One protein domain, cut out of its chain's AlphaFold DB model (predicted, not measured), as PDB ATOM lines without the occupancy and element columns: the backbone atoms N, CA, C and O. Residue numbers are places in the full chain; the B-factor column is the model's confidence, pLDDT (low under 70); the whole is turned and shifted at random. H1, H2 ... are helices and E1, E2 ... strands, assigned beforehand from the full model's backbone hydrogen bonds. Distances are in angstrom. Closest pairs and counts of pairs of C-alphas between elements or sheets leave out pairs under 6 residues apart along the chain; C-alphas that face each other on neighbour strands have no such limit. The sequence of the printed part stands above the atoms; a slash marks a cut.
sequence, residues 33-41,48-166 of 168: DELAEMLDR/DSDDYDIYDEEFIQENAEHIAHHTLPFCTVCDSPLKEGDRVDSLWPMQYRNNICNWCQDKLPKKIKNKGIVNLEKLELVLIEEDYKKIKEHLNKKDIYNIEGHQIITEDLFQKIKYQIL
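This is residues 33 to 41 and 48 to 166 of the 168 residues of an uncharacterized protein of Halanaerobium saccharolyticum (UniProt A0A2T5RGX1). A small, three-stranded sheet, E1, E3 and E2, sits between two unlike parts: toward one end a cluster of helices H4, H5 and H6, and toward the other a large lobe of loops, residues 64 to 101, with H2 at its far end. H3 lies near E2, and H1 lies beside H6. The printed part has 128 residues, with six named helices and three named strands in the order H1 H2 H3 E1 H4 H5 E2 E3 H6; the sheet's order is E1 E3 E2, antiparallel throughout. The class is mostly helix, though under half of the residues are in named elements. The whole is compact, with a radius of gyration of the C-alphas of 15.1 A and spans of 43 by 33 by 32 A.

H1, residues 33 to 41, begins with C-alpha 33 at (77.178, 98.438, 90.186) and is 12.0 A long. H2 holds residues 57 to 63, with C-alpha 57 at (78.425, 119.022, 123.770), and H3 residues 102 to 107. E1, residues 117 to 119, leads into H4, residues 120 to 126. H5, residues 129 to 138, is 14.7 A long. E2 holds residues 145 to 147 and E3 residues 150 to 154, 13.2 A long. H6, residues 155 to 166, is 16.4 A long and ends with C-alpha 166 at (92.138, 98.998, 90.967).

E3 is the inner strand. E2 and E3 form a hairpin, with N 145 and O 152 2.8 A apart, within hydrogen-bond range. E1 is antiparallel to E3, with N 118 and O 153 2.8 A apart, also within range. The pairing is staggered: E3 pairs with E2 over residues 150 to 152 and with E1 over 152 to 154. E1, H4 H5 and E2 make a split strand-helix-strand unit, two strands running the same way with E3 between them, and its crossover is right-handed. H4 only grazes the sheet with residues 120 to 123, and H6 with residues 155 to 158. H5 and H6 touch, closest at the C-alphas of Ile 135 and Ile 161, 6.3 A, at a steep tilt of 69 degrees, only just short of about perpendicular. H1 and H6 are close but not clearly touching, closest at the C-alphas of Leu 39 and Asp 156, 6.7 A. H2 is apart from H3. Every O i to N i+4 pair is within hydrogen-bond range in H1, H2, H4, H5 and H6; in H3 1 of 2 is.

The C-alphas farthest apart, those of Glu 58 and Glu 137, are 43.2 A apart. Residues 42 to 47 are cut out, with 14.2 A between C-alphas 41 and 48. The link from H2 to H3 is long, with 38 residues. Residues 125 to 130 stand free. The mean pLDDT of the printed part is 70.0, and 54 residues are under 70, among them 33 to 41, 48 to 73 and 88 to 97.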
ATOM      1  N   ASP A  33      78.458  98.234  89.511       49.66
ATOM      2  CA  ASP A  33      77.178  98.438  90.186       49.66
ATOM      3  C   ASP A  33      77.352  98.842  91.658       49.66
ATOM      4  O   ASP A  33      76.628  99.718  92.131       49.66
ATOM      5  N   GLU A  34      78.356  98.299  92.364       54.03
ATOM      6  CA  GLU A  34      78.729  98.768  93.710       54.03
ATOM      7  C   GLU A  34      79.321 100.190  93.665       54.03
ATOM      8  O   GLU A  34      79.011 101.001  94.538       54.03
ATOM      9  N   LEU A  35      80.123 100.538  92.648       56.50
ATOM     10  CA  LEU A  35      80.621 101.908  92.462       56.50
ATOM     11  C   LEU A  35      79.464 102.875  92.197       56.50
ATOM     12  O   LEU A  35      79.416 103.947  92.800       56.50
ATOM     13  N   ALA A  36      78.543 102.505  91.304       56.31
ATOM     14  CA  ALA A  36      77.355 103.293  91.022       56.31
ATOM     15  C   ALA A  36      76.531 103.489  92.298       56.31
ATOM     16  O   ALA A  36      76.221 104.626  92.616       56.31
ATOM     17  N   GLU A  37      76.282 102.440  93.091       52.72
ATOM     18  CA  GLU A  37      75.572 102.554  94.372       52.72
ATOM     19  C   GLU A  37      76.339 103.412  95.402       52.72
ATOM     20  O   GLU A  37      75.726 104.142  96.175       52.72
ATOM     21  N   MET A  38      77.676 103.377  95.429       53.28
ATOM     22  CA  MET A  38      78.490 104.234  96.307       53.28
ATOM     23  C   MET A  38      78.435 105.711  95.896       53.28
ATOM     24  O   MET A  38      78.297 106.580  96.756       53.28
ATOM     25  N   LEU A  39      78.529 105.995  94.595       51.12
ATOM     26  CA  LEU A  39      78.411 107.347  94.049       51.12
ATOM     27  C   LEU A  39      76.972 107.878  94.150       51.12
ATOM     28  O   LEU A  39      76.783 109.069  94.367       51.12
ATOM     29  N   ASP A  40      75.977 106.996  94.041       46.00
ATOM     30  CA  ASP A  40      74.550 107.300  94.170       46.00
ATOM     31  C   ASP A  40      74.142 107.484  95.639       46.00
ATOM     32  O   ASP A  40      73.394 108.394  95.957       46.00
ATOM     33  N   ARG A  41      74.738 106.760  96.597       47.31
ATOM     34  CA  ARG A  41      74.604 107.071  98.039       47.31
ATOM     35  C   ARG A  41      75.198 108.429  98.421       47.31
ATOM     36  O   ARG A  41      74.729 109.032  99.382       47.31
ATOM     37  N   ASP A  48      66.414 115.376 103.949       30.70
ATOM     38  CA  ASP A  48      65.728 116.604 103.571       30.70
ATOM     39  C   ASP A  48      66.498 117.827 104.112       30.70
ATOM     40  O   ASP A  48      66.478 118.119 105.298       30.70
ATOM     41  N   SER A  49      67.195 118.525 103.214       33.44
ATOM     42  CA  SER A  49      67.530 119.955 103.237       33.44
ATOM     43  C   SER A  49      68.084 120.600 104.519       33.44
ATOM     44  O   SER A  49      67.802 121.776 104.716       33.44
ATOM     45  N   ASP A  50      68.907 119.915 105.317       35.12
ATOM     46  CA  ASP A  50      69.786 120.525 106.341       35.12
ATOM     47  C   ASP A  50      71.064 119.663 106.535       35.12
ATOM     48  O   ASP A  50      71.422 119.301 107.645       35.12
ATOM     49  N   ASP A  51      71.725 119.298 105.420       40.53
ATOM     50  CA  ASP A  51      72.690 118.190 105.174       40.53
ATOM     51  C   ASP A  51      74.002 118.102 106.000       40.53
ATOM     52  O   ASP A  51      75.060 117.695 105.503       40.53
ATOM     53  N   TYR A  52      73.961 118.462 107.272       38.94
ATOM     54  CA  TYR A  52      74.837 117.948 108.308       38.94
ATOM     55  C   TYR A  52      74.203 118.171 109.677       38.94
ATOM     56  O   TYR A  52      73.701 119.252 109.974       38.94
ATOM     57  N   ASP A  53      74.310 117.175 110.547       44.12
ATOM     58  CA  ASP A  53      73.906 117.342 111.932       44.12
ATOM     59  C   ASP A  53      74.952 118.205 112.664       44.12
ATOM     60  O   ASP A  53      76.149 117.894 112.695       44.12
ATOM     61  N   ILE A  54      74.499 119.329 113.218       45.62
ATOM     62  CA  ILE A  54      75.236 120.091 114.224       45.62
ATOM     63  C   ILE A  54      74.848 119.501 115.575       45.62
ATOM     64  O   ILE A  54      73.675 119.535 115.943       45.62
ATOM     65  N   TYR A  55      75.825 118.980 116.307       50.88
ATOM     66  CA  TYR A  55      75.585 118.343 117.597       50.88
ATOM     67  C   TYR A  55      76.065 119.220 118.759       50.88
ATOM     68  O   TYR A  55      77.044 119.965 118.630       50.88
ATOM     69  N   ASP A  56      75.361 119.124 119.886       47.94
ATOM     70  CA  ASP A  56      75.717 119.782 121.144       47.94
ATOM     71  C   ASP A  56      76.824 119.022 121.901       47.94
ATOM     72  O   ASP A  56      77.235 117.916 121.529       47.94
ATOM     73  N   GLU A  57      77.367 119.641 122.957       53.56
ATOM     74  CA  GLU A  57      78.425 119.022 123.770       53.56
ATOM     75  C   GLU A  57      77.977 117.702 124.413       53.56
ATOM     76  O   GLU A  57      78.802 116.804 124.579       53.56
ATOM     77  N   GLU A  58      76.690 117.570 124.748       51.78
ATOM     78  CA  GLU A  58      76.114 116.377 125.373       51.78
ATOM     79  C   GLU A  58      76.163 115.190 124.403       51.78
ATOM     80  O   GLU A  58      76.745 114.158 124.734       51.78
ATOM     81  N   PHE A  59      75.716 115.362 123.155       56.28
ATOM     82  CA  PHE A  59      75.806 114.326 122.127       56.28
ATOM     83  C   PHE A  59      77.256 113.915 121.827       56.28
ATOM     84  O   PHE A  59      77.547 112.721 121.695       56.28
ATOM     85  N   ILE A  60      78.178 114.882 121.722       56.44
ATOM     86  CA  ILE A  60      79.605 114.611 121.471       56.44
ATOM     87  C   ILE A  60      80.210 113.805 122.629       56.44
ATOM     88  O   ILE A  60      80.971 112.865 122.389       56.44
ATOM     89  N   GLN A  61      79.867 114.143 123.875       56.72
ATOM     90  CA  GLN A  61      80.344 113.439 125.067       56.72
ATOM     91  C   GLN A  61      79.734 112.037 125.197       56.72
ATOM     92  O   GLN A  61      80.471 111.079 125.427       56.72
ATOM     93  N   GLU A  62      78.422 111.892 125.001       51.88
ATOM     94  CA  GLU A  62      77.700 110.615 125.118       51.88
ATOM     95  C   GLU A  62      78.121 109.595 124.057       51.88
ATOM     96  O   GLU A  62      78.156 108.389 124.312       51.88
ATOM     97  N   ASN A  63      78.479 110.064 122.862       46.69
ATOM     98  CA  ASN A  63      78.874 109.191 121.763       46.69
ATOM     99  C   ASN A  63      80.395 109.023 121.645       46.69
ATOM    100  O   ASN A  63      80.842 108.230 120.816       46.69
ATOM    101  N   ALA A  64      81.199 109.674 122.493       51.97
ATOM    102  CA  ALA A  64      82.662 109.568 122.479       51.97
ATOM    103  C   ALA A  64      83.181 108.125 122.651       51.97
ATOM    104  O   ALA A  64      84.257 107.791 122.155       51.97
ATOM    105  N   GLU A  65      82.428 107.254 123.336       39.34
ATOM    106  CA  GLU A  65      82.769 105.832 123.498       39.34
ATOM    107  C   GLU A  65      82.321 104.961 122.305       39.34
ATOM    108  O   GLU A  65      82.944 103.939 122.007       39.34
ATOM    109  N   HIS A  66      81.264 105.370 121.591       40.44
ATOM    110  CA  HIS A  66      80.711 104.669 120.423       40.44
ATOM    111  C   HIS A  66      81.367 105.092 119.096       40.44
ATOM    112  O   HIS A  66      81.432 104.295 118.154       40.44
ATOM    113  N   ILE A  67      81.911 106.309 119.035       47.97
ATOM    114  CA  ILE A  67      82.825 106.794 117.999       47.97
ATOM    115  C   ILE A  67      84.176 106.124 118.282       47.97
ATOM    116  O   ILE A  67      84.993 106.609 119.056       47.97
ATOM    117  N   ALA A  68      84.323 104.902 117.766       38.31
ATOM    118  CA  ALA A  68      85.301 103.921 118.224       38.31
ATOM    119  C   ALA A  68      86.707 104.505 118.474       38.31
ATOM    120  O   ALA A  68      87.355 104.996 117.552       38.31
ATOM    121  N   HIS A  69      87.175 104.318 119.715       36.25
ATOM    122  CA  HIS A  69      88.527 104.573 120.233       36.25
ATOM    123  C   HIS A  69      88.811 105.963 120.826       36.25
ATOM    124  O   HIS A  69      89.785 106.582 120.415       36.25
ATOM    125  N   HIS A  70      88.047 106.413 121.837       35.75
ATOM    126  CA  HIS A  70      88.457 107.409 122.859       35.75
ATOM    127  C   HIS A  70      89.413 108.524 122.378       35.75
ATOM    128  O   HIS A  70      90.401 108.861 123.031       35.75
ATOM    129  N   THR A  71      89.132 109.090 121.213       49.19
ATOM    130  CA  THR A  71      89.846 110.220 120.639       49.19
ATOM    131  C   THR A  71      88.755 111.189 120.249       49.19
ATOM    132  O   THR A  71      87.838 110.832 119.512       49.19
ATOM    133  N   LEU A  72      88.793 112.385 120.837       54.34
ATOM    134  CA  LEU A  72      87.871 113.459 120.482       54.34
ATOM    135  C   LEU A  72      87.834 113.577 118.953       54.34
ATOM    136  O   LEU A  72      88.900 113.527 118.337       54.34
ATOM    137  N   PRO A  73      86.657 113.697 118.321       65.12
ATOM    138  CA  PRO A  73      86.605 113.823 116.877       65.12
ATOM    139  C   PRO A  73      87.387 115.080 116.471       65.12
ATOM    140  O   PRO A  73      87.244 116.145 117.073       65.12
ATOM    141  N   PHE A  74      88.269 114.932 115.485       76.25
ATOM    142  CA  PHE A  74      89.108 116.010 114.963       76.25
ATOM    143  C   PHE A  74      88.626 116.431 113.578       76.25
ATOM    144  O   PHE A  74      88.064 115.628 112.827       76.25
ATOM    145  N   CYS A  75      88.881 117.684 113.216       81.81
ATOM    146  CA  CYS A  75      88.595 118.183 111.882       81.81
ATOM    147  C   CYS A  75      89.427 117.446 110.818       81.81
ATOM    148  O   CYS A  75      90.653 117.366 110.904       81.81
ATOM    149  N   THR A  76      88.779 116.973 109.752       82.94
ATOM    150  CA  THR A  76      89.413 116.322 108.599       82.94
ATOM    151  C   THR A  76      90.471 117.211 107.960       82.94
ATOM    152  O   THR A  76      91.511 116.699 107.561       82.94
ATOM    153  N   VAL A  77      90.231 118.525 107.892       87.44
ATOM    154  CA  VAL A  77      91.123 119.486 107.228       87.44
ATOM    155  C   VAL A  77      92.361 119.779 108.068       87.44
ATOM    156  O   VAL A  77      93.461 119.618 107.558       87.44
ATOM    157  N   CYS A  78      92.178 120.217 109.319       85.94
ATOM    158  CA  CYS A  78      93.233 120.861 110.112       85.94
ATOM    159  C   CYS A  78      93.570 120.165 111.437       85.94
ATOM    160  O   CYS A  78      94.345 120.709 112.218       85.94
ATOM    161  N   ASP A  79      92.957 119.015 111.731       80.19
ATOM    162  CA  ASP A  79      93.179 118.260 112.973       80.19
ATOM    163  C   ASP A  79      92.868 119.023 114.267       80.19
ATOM    164  O   ASP A  79      93.271 118.614 115.353       80.19
ATOM    165  N   SER A  80      92.114 120.124 114.196       82.62
ATOM    166  CA  SER A  80      91.618 120.777 115.405       82.62
ATOM    167  C   SER A  80      90.575 119.887 116.090       82.62
ATOM    168  O   SER A  80      89.731 119.322 115.385       82.62
ATOM    169  N   PRO A  81      90.559 119.796 117.431       76.62
ATOM    170  CA  PRO A  81      89.452 119.171 118.150       76.62
ATOM    171  C   PRO A  81      88.128 119.824 117.747       76.62
ATOM    172  O   PRO A  81      88.067 121.055 117.654       76.62
ATOM    173  N   LEU A  82      87.100 119.015 117.498       75.38
ATOM    174  CA  LEU A  82      85.762 119.522 117.217       75.38
ATOM    175  C   LEU A  82      85.070 119.983 118.505       75.38
ATOM    176  O   LEU A  82      85.365 119.498 119.599       75.38
ATOM    177  N   LYS A  83      84.159 120.940 118.356       71.19
ATOM    178  CA  LYS A  83      83.357 121.553 119.419       71.19
ATOM    179  C   LYS A  83      81.884 121.592 119.019       71.19
ATOM    180  O   LYS A  83      81.544 121.315 117.872       71.19
ATOM    181  N   GLU A  84      81.024 121.986 119.953       66.56
ATOM    182  CA  GLU A  84      79.631 122.318 119.646       66.56
ATOM    183  C   GLU A  84      79.549 123.282 118.456       66.56
ATOM    184  O   GLU A  84      80.340 124.224 118.329       66.56
ATOM    185  N   GLY A  85      78.596 123.028 117.561       67.38
ATOM    186  CA  GLY A  85      78.460 123.804 116.333       67.38
ATOM    187  C   GLY A  85      79.265 123.250 115.159       67.38
ATOM    188  O   GLY A  85      79.009 123.656 114.027       67.38
ATOM    189  N   ASP A  86      80.249 122.380 115.394       73.75
ATOM    190  CA  ASP A  86      81.051 121.807 114.321       73.75
ATOM    191  C   ASP A  86      80.316 120.666 113.614       73.75
ATOM    192  O   ASP A  86      79.441 119.994 114.161       73.75
ATOM    193  N   ARG A  87      80.709 120.426 112.363       72.81
ATOM    194  CA  ARG A  87      80.167 119.343 111.556       72.81
ATOM    195  C   ARG A  87      80.782 118.020 111.991       72.81
ATOM    196  O   ARG A  87      82.005 117.889 111.919       72.81
ATOM    197  N   VAL A  88      79.967 117.037 112.376       68.06
ATOM    198  CA  VAL A  88      80.438 115.707 112.808       68.06
ATOM    199  C   VAL A  88      79.762 114.606 111.988       68.06
ATOM    200  O   VAL A  88      78.563 114.643 111.745       68.06
ATOM    201  N   ASP A  89      80.541 113.619 111.551       64.19
ATOM    202  CA  ASP A  89      80.045 112.409 110.897       64.19
ATOM    203  C   ASP A  89      79.574 111.392 111.948       64.19
ATOM    204  O   ASP A  89      80.363 110.937 112.777       64.19
ATOM    205  N   SER A  90      78.300 111.001 111.897       51.00
ATOM    206  CA  SER A  90      77.742 109.936 112.742       51.00
ATOM    207  C   SER A  90      78.031 108.530 112.197       51.00
ATOM    208  O   SER A  90      77.806 107.528 112.885       51.00
ATOM    209  N   LEU A  91      78.555 108.419 110.969       46.56
ATOM    210  CA  LEU A  91      78.824 107.150 110.304       46.56
ATOM    211  C   LEU A  91      80.313 106.792 110.352       46.56
ATOM    212  O   LEU A  91      81.128 107.373 109.651       46.56
ATOM    213  N   TRP A  92      80.619 105.728 111.103       41.41
ATOM    214  CA  TRP A  92      81.868 104.948 111.102       41.41
ATOM    215  C   TRP A  92      83.200 105.746 111.192       41.41
ATOM    216  O   TRP A  92      83.629 106.394 110.238       41.41
ATOM    217  N   PRO A  93      83.993 105.551 112.262       39.31
ATOM    218  CA  PRO A  93      85.205 106.331 112.543       39.31
ATOM    219  C   PRO A  93      86.359 106.132 111.548       39.31
ATOM    220  O   PRO A  93      87.337 106.863 111.580       39.31
ATOM    221  N   MET A  94      86.287 105.168 110.627       37.94
ATOM    222  CA  MET A  94      87.380 104.950 109.669       37.94
ATOM    223  C   MET A  94      87.402 105.947 108.509       37.94
ATOM    224  O   MET A  94      88.328 105.889 107.705       37.94
ATOM    225  N   GLN A  95      86.395 106.817 108.370       49.84
ATOM    226  CA  GLN A  95      86.327 107.704 107.208       49.84
ATOM    227  C   GLN A  95      86.328 109.193 107.546       49.84
ATOM    228  O   GLN A  95      86.821 109.921 106.697       49.84
ATOM    229  N   TYR A  96      85.857 109.634 108.731       53.75
ATOM    230  CA  TYR A  96      85.857 111.025 109.256       53.75
ATOM    231  C   TYR A  96      85.792 112.143 108.198       53.75
ATOM    232  O   TYR A  96      86.340 113.223 108.381       53.75
ATOM    233  N   ARG A  97      85.138 111.898 107.067       66.00
ATOM    234  CA  ARG A  97      85.239 112.702 105.838       66.00
ATOM    235  C   ARG A  97      84.365 113.943 105.910       66.00
ATOM    236  O   ARG A  97      84.509 114.869 105.116       66.00
ATOM    237  N   ASN A  98      83.448 113.943 106.872       71.56
ATOM    238  CA  ASN A  98      82.507 115.016 107.119       71.56
ATOM    239  C   ASN A  98      82.843 115.812 108.388       71.56
ATOM    240  O   ASN A  98      82.193 116.819 108.633       71.56
ATOM    241  N   ASN A  99      83.886 115.447 109.138       77.69
ATOM    242  CA  ASN A  99      84.259 116.140 110.370       77.69
ATOM    243  C   ASN A  99      84.912 117.496 110.082       77.69
ATOM    244  O   ASN A  99      86.097 117.568 109.770       77.69
ATOM    245  N   ILE A 100      84.188 118.605 110.186       81.62
ATOM    246  CA  ILE A 100      84.733 119.921 109.836       81.62
ATOM    247  C   ILE A 100      84.441 120.932 110.930       81.62
ATOM    248  O   ILE A 100      83.285 121.191 111.249       81.62
ATOM    249  N   CYS A 101      85.502 121.547 111.462       84.00
ATOM    250  CA  CYS A 101      85.344 122.657 112.388       84.00
ATOM    251  C   CYS A 101      84.816 123.900 111.669       84.00
ATOM    252  O   CYS A 101      85.124 124.131 110.496       84.00
ATOM    253  N   ASN A 102      84.073 124.740 112.379       84.75
ATOM    254  CA  ASN A 102      83.439 125.934 111.820       84.75
ATOM    255  C   ASN A 102      84.408 126.837 111.043       84.75
ATOM    256  O   ASN A 102      84.102 127.313 109.952       84.75
ATOM    257  N   TRP A 103      85.632 126.992 111.549       89.31
ATOM    258  CA  TRP A 103      86.658 127.785 110.874       89.31
ATOM    259  C   TRP A 103      87.029 127.230 109.490       89.31
ATOM    260  O   TRP A 103      87.142 127.989 108.526       89.31
ATOM    261  N   CYS A 104      87.201 125.911 109.367       89.12
ATOM    262  CA  CYS A 104      87.447 125.272 108.075       89.12
ATOM    263  C   CYS A 104      86.203 125.356 107.186       89.12
ATOM    264  O   CYS A 104      86.323 125.642 105.996       89.12
ATOM    265  N   GLN A 105      85.018 125.158 107.768       86.88
ATOM    266  CA  GLN A 105      83.731 125.186 107.074       86.88
ATOM    267  C   GLN A 105      83.475 126.530 106.374       86.88
ATOM    268  O   GLN A 105      82.950 126.559 105.256       86.88
ATOM    269  N   ASP A 106      83.893 127.641 106.979       87.81
ATOM    270  CA  ASP A 106      83.766 128.981 106.396       87.81
ATOM    271  C   ASP A 106      84.728 129.242 105.236       87.81
ATOM    272  O   ASP A 106      84.433 130.041 104.343       87.81
ATOM    273  N   LYS A 107      85.863 128.542 105.213       89.62
ATOM    274  CA  LYS A 107      86.876 128.662 104.158       89.62
ATOM    275  C   LYS A 107      86.629 127.733 102.975       89.62
ATOM    276  O   LYS A 107      87.244 127.911 101.921       89.62
ATOM    277  N   LEU A 108      85.735 126.753 103.113       88.69
ATOM    278  CA  LEU A 108      85.435 125.824 102.033       88.69
ATOM    279  C   LEU A 108      84.764 126.528 100.842       88.69
ATOM    280  O   LEU A 108      83.790 127.271 101.005       88.69
ATOM    281  N   PRO A 109      85.200 126.232  99.606       88.06
ATOM    282  CA  PRO A 109      84.489 126.652  98.411       88.06
ATOM    283  C   PRO A 109      83.047 126.143  98.415       88.06
ATOM    284  O   PRO A 109      82.797 124.963  98.664       88.06
ATOM    285  N   LYS A 110      82.098 126.997  98.007       85.19
ATOM    286  CA  LYS A 110      80.658 126.667  97.957       85.19
ATOM    287  C   LYS A 110      80.357 125.319  97.288       85.19
ATOM    288  O   LYS A 110      79.514 124.576  97.769       85.19
ATOM    289  N   LYS A 111      81.082 124.975  96.217       84.38
ATOM    290  CA  LYS A 111      80.911 123.721  95.458       84.38
ATOM    291  C   LYS A 111      81.251 122.433  96.224       84.38
ATOM    292  O   LYS A 111      80.856 121.361  95.775       84.38
ATOM    293  N   ILE A 112      82.008 122.523  97.318       82.88
ATOM    294  CA  ILE A 112      82.395 121.368  98.145       82.88
ATOM    295  C   ILE A 112      81.979 121.510  99.610       82.88
ATOM    296  O   ILE A 112      82.221 120.598 100.389       82.88
ATOM    297  N   LYS A 113      81.344 122.627  99.986       81.38
ATOM    298  CA  LYS A 113      80.976 122.933 101.374       81.38
ATOM    299  C   LYS A 113      80.106 121.845 102.015       81.38
ATOM    300  O   LYS A 113      80.263 121.582 103.200       81.38
ATOM    301  N   ASN A 114      79.280 121.160 101.223       74.31
ATOM    302  CA  ASN A 114      78.388 120.084 101.681       74.31
ATOM    303  C   ASN A 114      78.842 118.692 101.216       74.31
ATOM    304  O   ASN A 114      78.055 117.757 101.198       74.31
ATOM    305  N   LYS A 115      80.093 118.551 100.766       78.12
ATOM    306  CA  LYS A 115      80.628 117.267 100.305       78.12
ATOM    307  C   LYS A 115      81.517 116.645 101.373       78.12
ATOM    308  O   LYS A 115      82.151 117.361 102.156       78.12
ATOM    309  N   GLY A 116      81.609 115.319 101.334       79.19
ATOM    310  CA  GLY A 116      82.683 114.595 102.000       79.19
ATOM    311  C   GLY A 116      84.028 114.995 101.407       79.19
ATOM    312  O   GLY A 116      84.163 115.161 100.186       79.19
ATOM    313  N   ILE A 117      85.015 115.176 102.273       84.81
ATOM    314  CA  ILE A 117      86.362 115.589 101.896       84.81
ATOM    315  C   ILE A 117      87.401 114.600 102.409       84.81
ATOM    316  O   ILE A 117      87.231 113.966 103.446       84.81
ATOM    317  N   VAL A 118      88.510 114.533 101.688       85.31
ATOM    318  CA  VAL A 118      89.711 113.794 102.068       85.31
ATOM    319  C   VAL A 118      90.850 114.783 102.152       85.31
ATOM    320  O   VAL A 118      91.047 115.576 101.232       85.31
ATOM    321  N   ASN A 119      91.606 114.724 103.241       87.44
ATOM    322  CA  ASN A 119      92.873 115.426 103.354       87.44
ATOM    323  C   ASN A 119      93.984 114.546 102.752       87.44
ATOM    324  O   ASN A 119      94.121 113.377 103.118       87.44
ATOM    325  N   LEU A 120      94.753 115.101 101.813       85.06
ATOM    326  CA  LEU A 120      95.800 114.371 101.097       85.06
ATOM    327  C   LEU A 120      96.992 114.035 101.994       85.06
ATOM    328  O   LEU A 120      97.539 112.947 101.859       85.06
ATOM    329  N   GLU A 121      97.367 114.918 102.922       81.88
ATOM    330  CA  GLU A 121      98.442 114.643 103.879       81.88
ATOM    331  C   GLU A 121      98.087 113.455 104.786       81.88
ATOM    332  O   GLU A 121      98.913 112.585 105.040       81.88
ATOM    333  N   LYS A 122      96.830 113.356 105.225       76.25
ATOM    334  CA  LYS A 122      96.345 112.204 105.998       76.25
ATOM    335  C   LYS A 122      96.306 110.932 105.169       76.25
ATOM    336  O   LYS A 122      96.632 109.860 105.670       76.25
ATOM    337  N   LEU A 123      95.904 111.050 103.908       75.56
ATOM    338  CA  LEU A 123      95.867 109.924 102.987       75.56
ATOM    339  C   LEU A 123      97.268 109.330 102.774       75.56
ATOM    340  O   LEU A 123      97.412 108.111 102.761       75.56
ATOM    341  N   GLU A 124      98.293 110.180 102.687       72.44
ATOM    342  CA  GLU A 124      99.706 109.786 102.598       72.44
ATOM    343  C   GLU A 124     100.179 108.957 103.793       72.44
ATOM    344  O   GLU A 124     100.968 108.034 103.627       72.44
ATOM    345  N   LEU A 125      99.690 109.271 104.996       66.69
ATOM    346  CA  LEU A 125     100.083 108.574 106.224       66.69
ATOM    347  C   LEU A 125      99.460 107.181 106.354       66.69
ATOM    348  O   LEU A 125      99.999 106.333 107.064       66.69
ATOM    349  N   VAL A 126      98.297 106.968 105.737       62.44
ATOM    350  CA  VAL A 126      97.505 105.739 105.901       62.44
ATOM    351  C   VAL A 126      97.719 104.767 104.745       62.44
ATOM    352  O   VAL A 126      97.595 103.557 104.932       62.44
ATOM    353  N   LEU A 127      98.025 105.271 103.550       62.12
ATOM    354  CA  LEU A 127      98.275 104.436 102.382       62.12
ATOM    355  C   LEU A 127      99.746 104.039 102.265       62.12
ATOM    356  O   LEU A 127     100.649 104.747 102.703       62.12
ATOM    357  N   ILE A 128      99.983 102.910 101.599       70.44
ATOM    358  CA  ILE A 128     101.321 102.542 101.140       70.44
ATOM    359  C   ILE A 128     101.779 103.595 100.119       70.44
ATOM    360  O   ILE A 128     100.990 104.077  99.303       70.44
ATOM    361  N   GLU A 129     103.066 103.944 100.160       69.06
ATOM    362  CA  GLU A 129     103.652 105.025  99.357       69.06
ATOM    363  C   GLU A 129     103.346 104.900  97.852       69.06
ATOM    364  O   GLU A 129     103.055 105.894  97.185       69.06
ATOM    365  N   GLU A 130     103.377 103.679  97.310       69.06
ATOM    366  CA  GLU A 130     103.096 103.410  95.895       69.06
ATOM    367  C   GLU A 130     101.649 103.735  95.507       69.06
ATOM    368  O   GLU A 130     101.412 104.338  94.459       69.06
ATOM    369  N   ASP A 131     100.677 103.410  96.358       67.88
ATOM    370  CA  ASP A 131      99.265 103.676  96.076       67.88
ATOM    371  C   ASP A 131      98.939 105.162  96.200       67.88
ATOM    372  O   ASP A 131      98.210 105.719  95.377       67.88
ATOM    373  N   TYR A 132      99.545 105.843  97.174       78.81
ATOM    374  CA  TYR A 132      99.428 107.292  97.280       78.81
ATOM    375  C   TYR A 132     100.020 108.010  96.057       78.81
ATOM    376  O   TYR A 132      99.413 108.955  95.542       78.81
ATOM    377  N   LYS A 133     101.162 107.536  95.537       83.50
ATOM    378  CA  LYS A 133     101.748 108.044  94.286       83.50
ATOM    379  C   LYS A 133     100.792 107.880  93.108       83.50
ATOM    380  O   LYS A 133     100.518 108.870  92.430       83.50
ATOM    381  N   LYS A 134     100.206 106.692  92.923       85.38
ATOM    382  CA  LYS A 134      99.205 106.449  91.868       85.38
ATOM    383  C   LYS A 134      98.013 107.401  91.993       85.38
ATOM    384  O   LYS A 134      97.567 107.961  90.995       85.38
ATOM    385  N   ILE A 135      97.526 107.652  93.212       84.94
ATOM    386  CA  ILE A 135      96.442 108.621  93.444       84.94
ATOM    387  C   ILE A 135      96.868 110.035  93.035       84.94
ATOM    388  O   ILE A 135      96.128 110.710  92.320       84.94
ATOM    389  N   LYS A 136      98.061 110.487  93.445       87.56
ATOM    390  CA  LYS A 136      98.590 111.810  93.075       87.56
ATOM    391  C   LYS A 136      98.745 111.984  91.567       87.56
ATOM    392  O   LYS A 136      98.469 113.073  91.073       87.56
ATOM    393  N   GLU A 137      99.153 110.946  90.845       91.56
ATOM    394  CA  GLU A 137      99.305 110.982  89.383       91.56
ATOM    395  C   GLU A 137      97.972 111.206  88.653       91.56
ATOM    396  O   GLU A 137      97.942 111.862  87.613       91.56
ATOM    397  N   HIS A 138      96.863 110.733  89.226       90.00
ATOM    398  CA  HIS A 138      95.517 110.929  88.682       90.00
ATOM    399  C   HIS A 138      94.874 112.263  89.099       90.00
ATOM    400  O   HIS A 138      93.826 112.644  88.568       90.00
ATOM    401  N   LEU A 139      95.476 112.998  90.041       90.56
ATOM    402  CA  LEU A 139      94.956 114.278  90.515       90.56
ATOM    403  C   LEU A 139      95.451 115.442  89.658       90.56
ATOM    404  O   LEU A 139      96.648 115.707  89.544       90.56
ATOM    405  N   ASN A 140      94.518 116.246  89.143       90.88
ATOM    406  CA  ASN A 140      94.879 117.531  88.555       90.88
ATOM    407  C   ASN A 140      94.947 118.613  89.636       90.88
ATOM    408  O   ASN A 140      94.140 118.646  90.562       90.88
ATOM    409  N   LYS A 141      95.817 119.614  89.444       87.81
ATOM    410  CA  LYS A 141      95.923 120.775  90.356       87.81
ATOM    411  C   LYS A 141      94.593 121.499  90.603       87.81
ATOM    412  O   LYS A 141      94.394 122.048  91.677       87.81
ATOM    413  N   LYS A 142      93.692 121.511  89.616       89.19
ATOM    414  CA  LYS A 142      92.359 122.141  89.702       89.19
ATOM    415  C   LYS A 142      91.387 121.411  90.638       89.19
ATOM    416  O   LYS A 142      90.385 121.997  91.046       89.19
ATOM    417  N   ASP A 143      91.667 120.142  90.916       87.62
ATOM    418  CA  ASP A 143      90.810 119.270  91.710       87.62
ATOM    419  C   ASP A 143      91.196 119.300  93.199       87.62
ATOM    420  O   ASP A 143      90.414 118.878  94.052       87.62
ATOM    421  N   ILE A 144      92.376 119.853  93.505       92.50
ATOM    422  CA  ILE A 144      92.924 120.016  94.850       92.50
ATOM    423  C   ILE A 144      92.555 121.400  95.384       92.50
ATOM    424  O   ILE A 144      92.865 122.429  94.779       92.50
ATOM    425  N   TYR A 145      91.928 121.427  96.552       93.44
ATOM    426  CA  TYR A 145      91.629 122.643  97.294       93.44
ATOM    427  C   TYR A 145      92.674 122.845  98.376       93.44
ATOM    428  O   TYR A 145      92.987 121.915  99.110       93.44
ATOM    429  N   ASN A 146      93.203 124.059  98.485       92.00
ATOM    430  CA  ASN A 146      94.136 124.409  99.545       92.00
ATOM    431  C   ASN A 146      93.422 125.289 100.573       92.00
ATOM    432  O   ASN A 146      92.967 126.383 100.231       92.00
ATOM    433  N   ILE A 147      93.327 124.803 101.807       91.06
ATOM    434  CA  ILE A 147      92.805 125.546 102.952       91.06
ATOM    435  C   ILE A 147      93.978 125.787 103.906       91.06
ATOM    436  O   ILE A 147      94.334 124.906 104.679       91.06
ATOM    437  N   GLU A 148      94.597 126.970 103.827       85.25
ATOM    438  CA  GLU A 148      95.699 127.399 104.718       85.25
ATOM    439  C   GLU A 148      96.876 126.411 104.801       85.25
ATOM    440  O   GLU A 148      97.454 126.184 105.857       85.25
ATOM    441  N   GLY A 149      97.235 125.809 103.671       87.44
ATOM    442  CA  GLY A 149      98.318 124.831 103.581       87.44
ATOM    443  C   GLY A 149      97.848 123.380 103.561       87.44
ATOM    444  O   GLY A 149      98.615 122.539 103.108       87.44
ATOM    445  N   HIS A 150      96.600 123.091 103.942       89.69
ATOM    446  CA  HIS A 150      96.034 121.743 103.891       89.69
ATOM    447  C   HIS A 150      95.441 121.446 102.516       89.69
ATOM    448  O   HIS A 150      94.535 122.155 102.057       89.69
ATOM    449  N   GLN A 151      95.940 120.404 101.853       91.94
ATOM    450  CA  GLN A 151      95.449 119.983 100.548       91.94
ATOM    451  C   GLN A 151      94.315 118.973 100.709       91.94
ATOM    452  O   GLN A 151      94.510 117.862 101.197       91.94
ATOM    453  N   ILE A 152      93.121 119.339 100.250       91.38
ATOM    454  CA  ILE A 152      91.935 118.485 100.323       91.38
ATOM    455  C   ILE A 152      91.339 118.234  98.938       91.38
ATOM    456  O   ILE A 152      91.427 119.067  98.034       91.38
ATOM    457  N   ILE A 153      90.681 117.091  98.788       89.94
ATOM    458  CA  ILE A 153      89.891 116.718  97.611       89.94
ATOM    459  C   ILE A 153      88.506 116.252  98.059       89.94
ATOM    460  O   ILE A 153      88.289 115.954  99.231       89.94
ATOM    461  N   THR A 154      87.546 116.188  97.140       88.00
ATOM    462  CA  THR A 154      86.242 115.575  97.442       88.00
ATOM    463  C   THR A 154      86.363 114.057  97.503       88.00
ATOM    464  O   THR A 154      87.029 113.472  96.648       88.00
ATOM    465  N   GLU A 155      85.638 113.423  98.419       82.25
ATOM    466  CA  GLU A 155      85.564 111.961  98.547       82.25
ATOM    467  C   GLU A 155      85.156 111.283  97.230       82.25
ATOM    468  O   GLU A 155      85.787 110.316  96.817       82.25
ATOM    469  N   ASP A 156      84.175 111.828  96.501       80.56
ATOM    470  CA  ASP A 156      83.746 111.276  95.203       80.56
ATOM    471  C   ASP A 156      84.897 111.157  94.204       80.56
ATOM    472  O   ASP A 156      84.976 110.207  93.426       80.56
ATOM    473  N   LEU A 157      85.782 112.155  94.196       86.44
ATOM    474  CA  LEU A 157      86.942 112.155  93.319       86.44
ATOM    475  C   LEU A 157      87.942 111.094  93.767       86.44
ATOM    476  O   LEU A 157      88.442 110.348  92.932       86.44
ATOM    477  N   PHE A 158      88.197 111.007  95.074       86.44
ATOM    478  CA  PHE A 158      89.057 109.974  95.633       86.44
ATOM    479  C   PHE A 158      88.557 108.567  95.273       86.44
ATOM    480  O   PHE A 158      89.337 107.762  94.771       86.44
ATOM    481  N   GLN A 159      87.259 108.290  95.434       79.75
ATOM    482  CA  GLN A 159      86.672 106.990  95.092       79.75
ATOM    483  C   GLN A 159      86.772 106.680  93.594       79.75
ATOM    484  O   GLN A 159      87.108 105.556  93.226       79.75
ATOM    485  N   LYS A 160      86.560 107.675  92.721       81.25
ATOM    486  CA  LYS A 160      86.750 107.513  91.268       81.25
ATOM    487  C   LYS A 160      88.191 107.165  90.909       81.25
ATOM    488  O   LYS A 160      88.409 106.260  90.112       81.25
ATOM    489  N   ILE A 161      89.162 107.852  91.506       84.44
ATOM    490  CA  ILE A 161      90.587 107.584  91.277       84.44
ATOM    491  C   ILE A 161      90.961 106.199  91.803       84.44
ATOM    492  O   ILE A 161      91.588 105.420  91.094       84.44
ATOM    493  N   LYS A 162      90.530 105.860  93.022       78.12
ATOM    494  CA  LYS A 162      90.754 104.538  93.610       78.12
ATOM    495  C   LYS A 162      90.214 103.432  92.705       78.12
ATOM    496  O   LYS A 162      90.897 102.442  92.477       78.12
ATOM    497  N   TYR A 163      89.009 103.613  92.171       76.19
ATOM    498  CA  TYR A 163      88.415 102.673  91.231       76.19
ATOM    499  C   TYR A 163      89.248 102.531  89.949       76.19
ATOM    500  O   TYR A 163      89.515 101.413  89.522       76.19
ATOM    501  N   GLN A 164      89.697 103.646  89.362       79.62
ATOM    502  CA  GLN A 164      90.550 103.629  88.168       79.62
ATOM    503  C   GLN A 164      91.868 102.886  88.396       79.62
ATOM    504  O   GLN A 164      92.311 102.176  87.508       79.62
ATOM    505  N   ILE A 165      92.469 103.024  89.577       76.56
ATOM    506  CA  ILE A 165      93.725 102.350  89.925       76.56
ATOM    507  C   ILE A 165      93.535 100.839  90.113       76.56
ATOM    508  O   ILE A 165      94.436 100.072  89.792       76.56
ATOM    509  N   LEU A 166      92.400 100.413  90.678       67.81
ATOM    510  CA  LEU A 166      92.138  98.998  90.967       67.81
ATOM    511  C   LEU A 166      91.664  98.213  89.738       67.81
ATOM    512  O   LEU A 166      91.924  97.019  89.657       67.81
TER     513      LEU A 166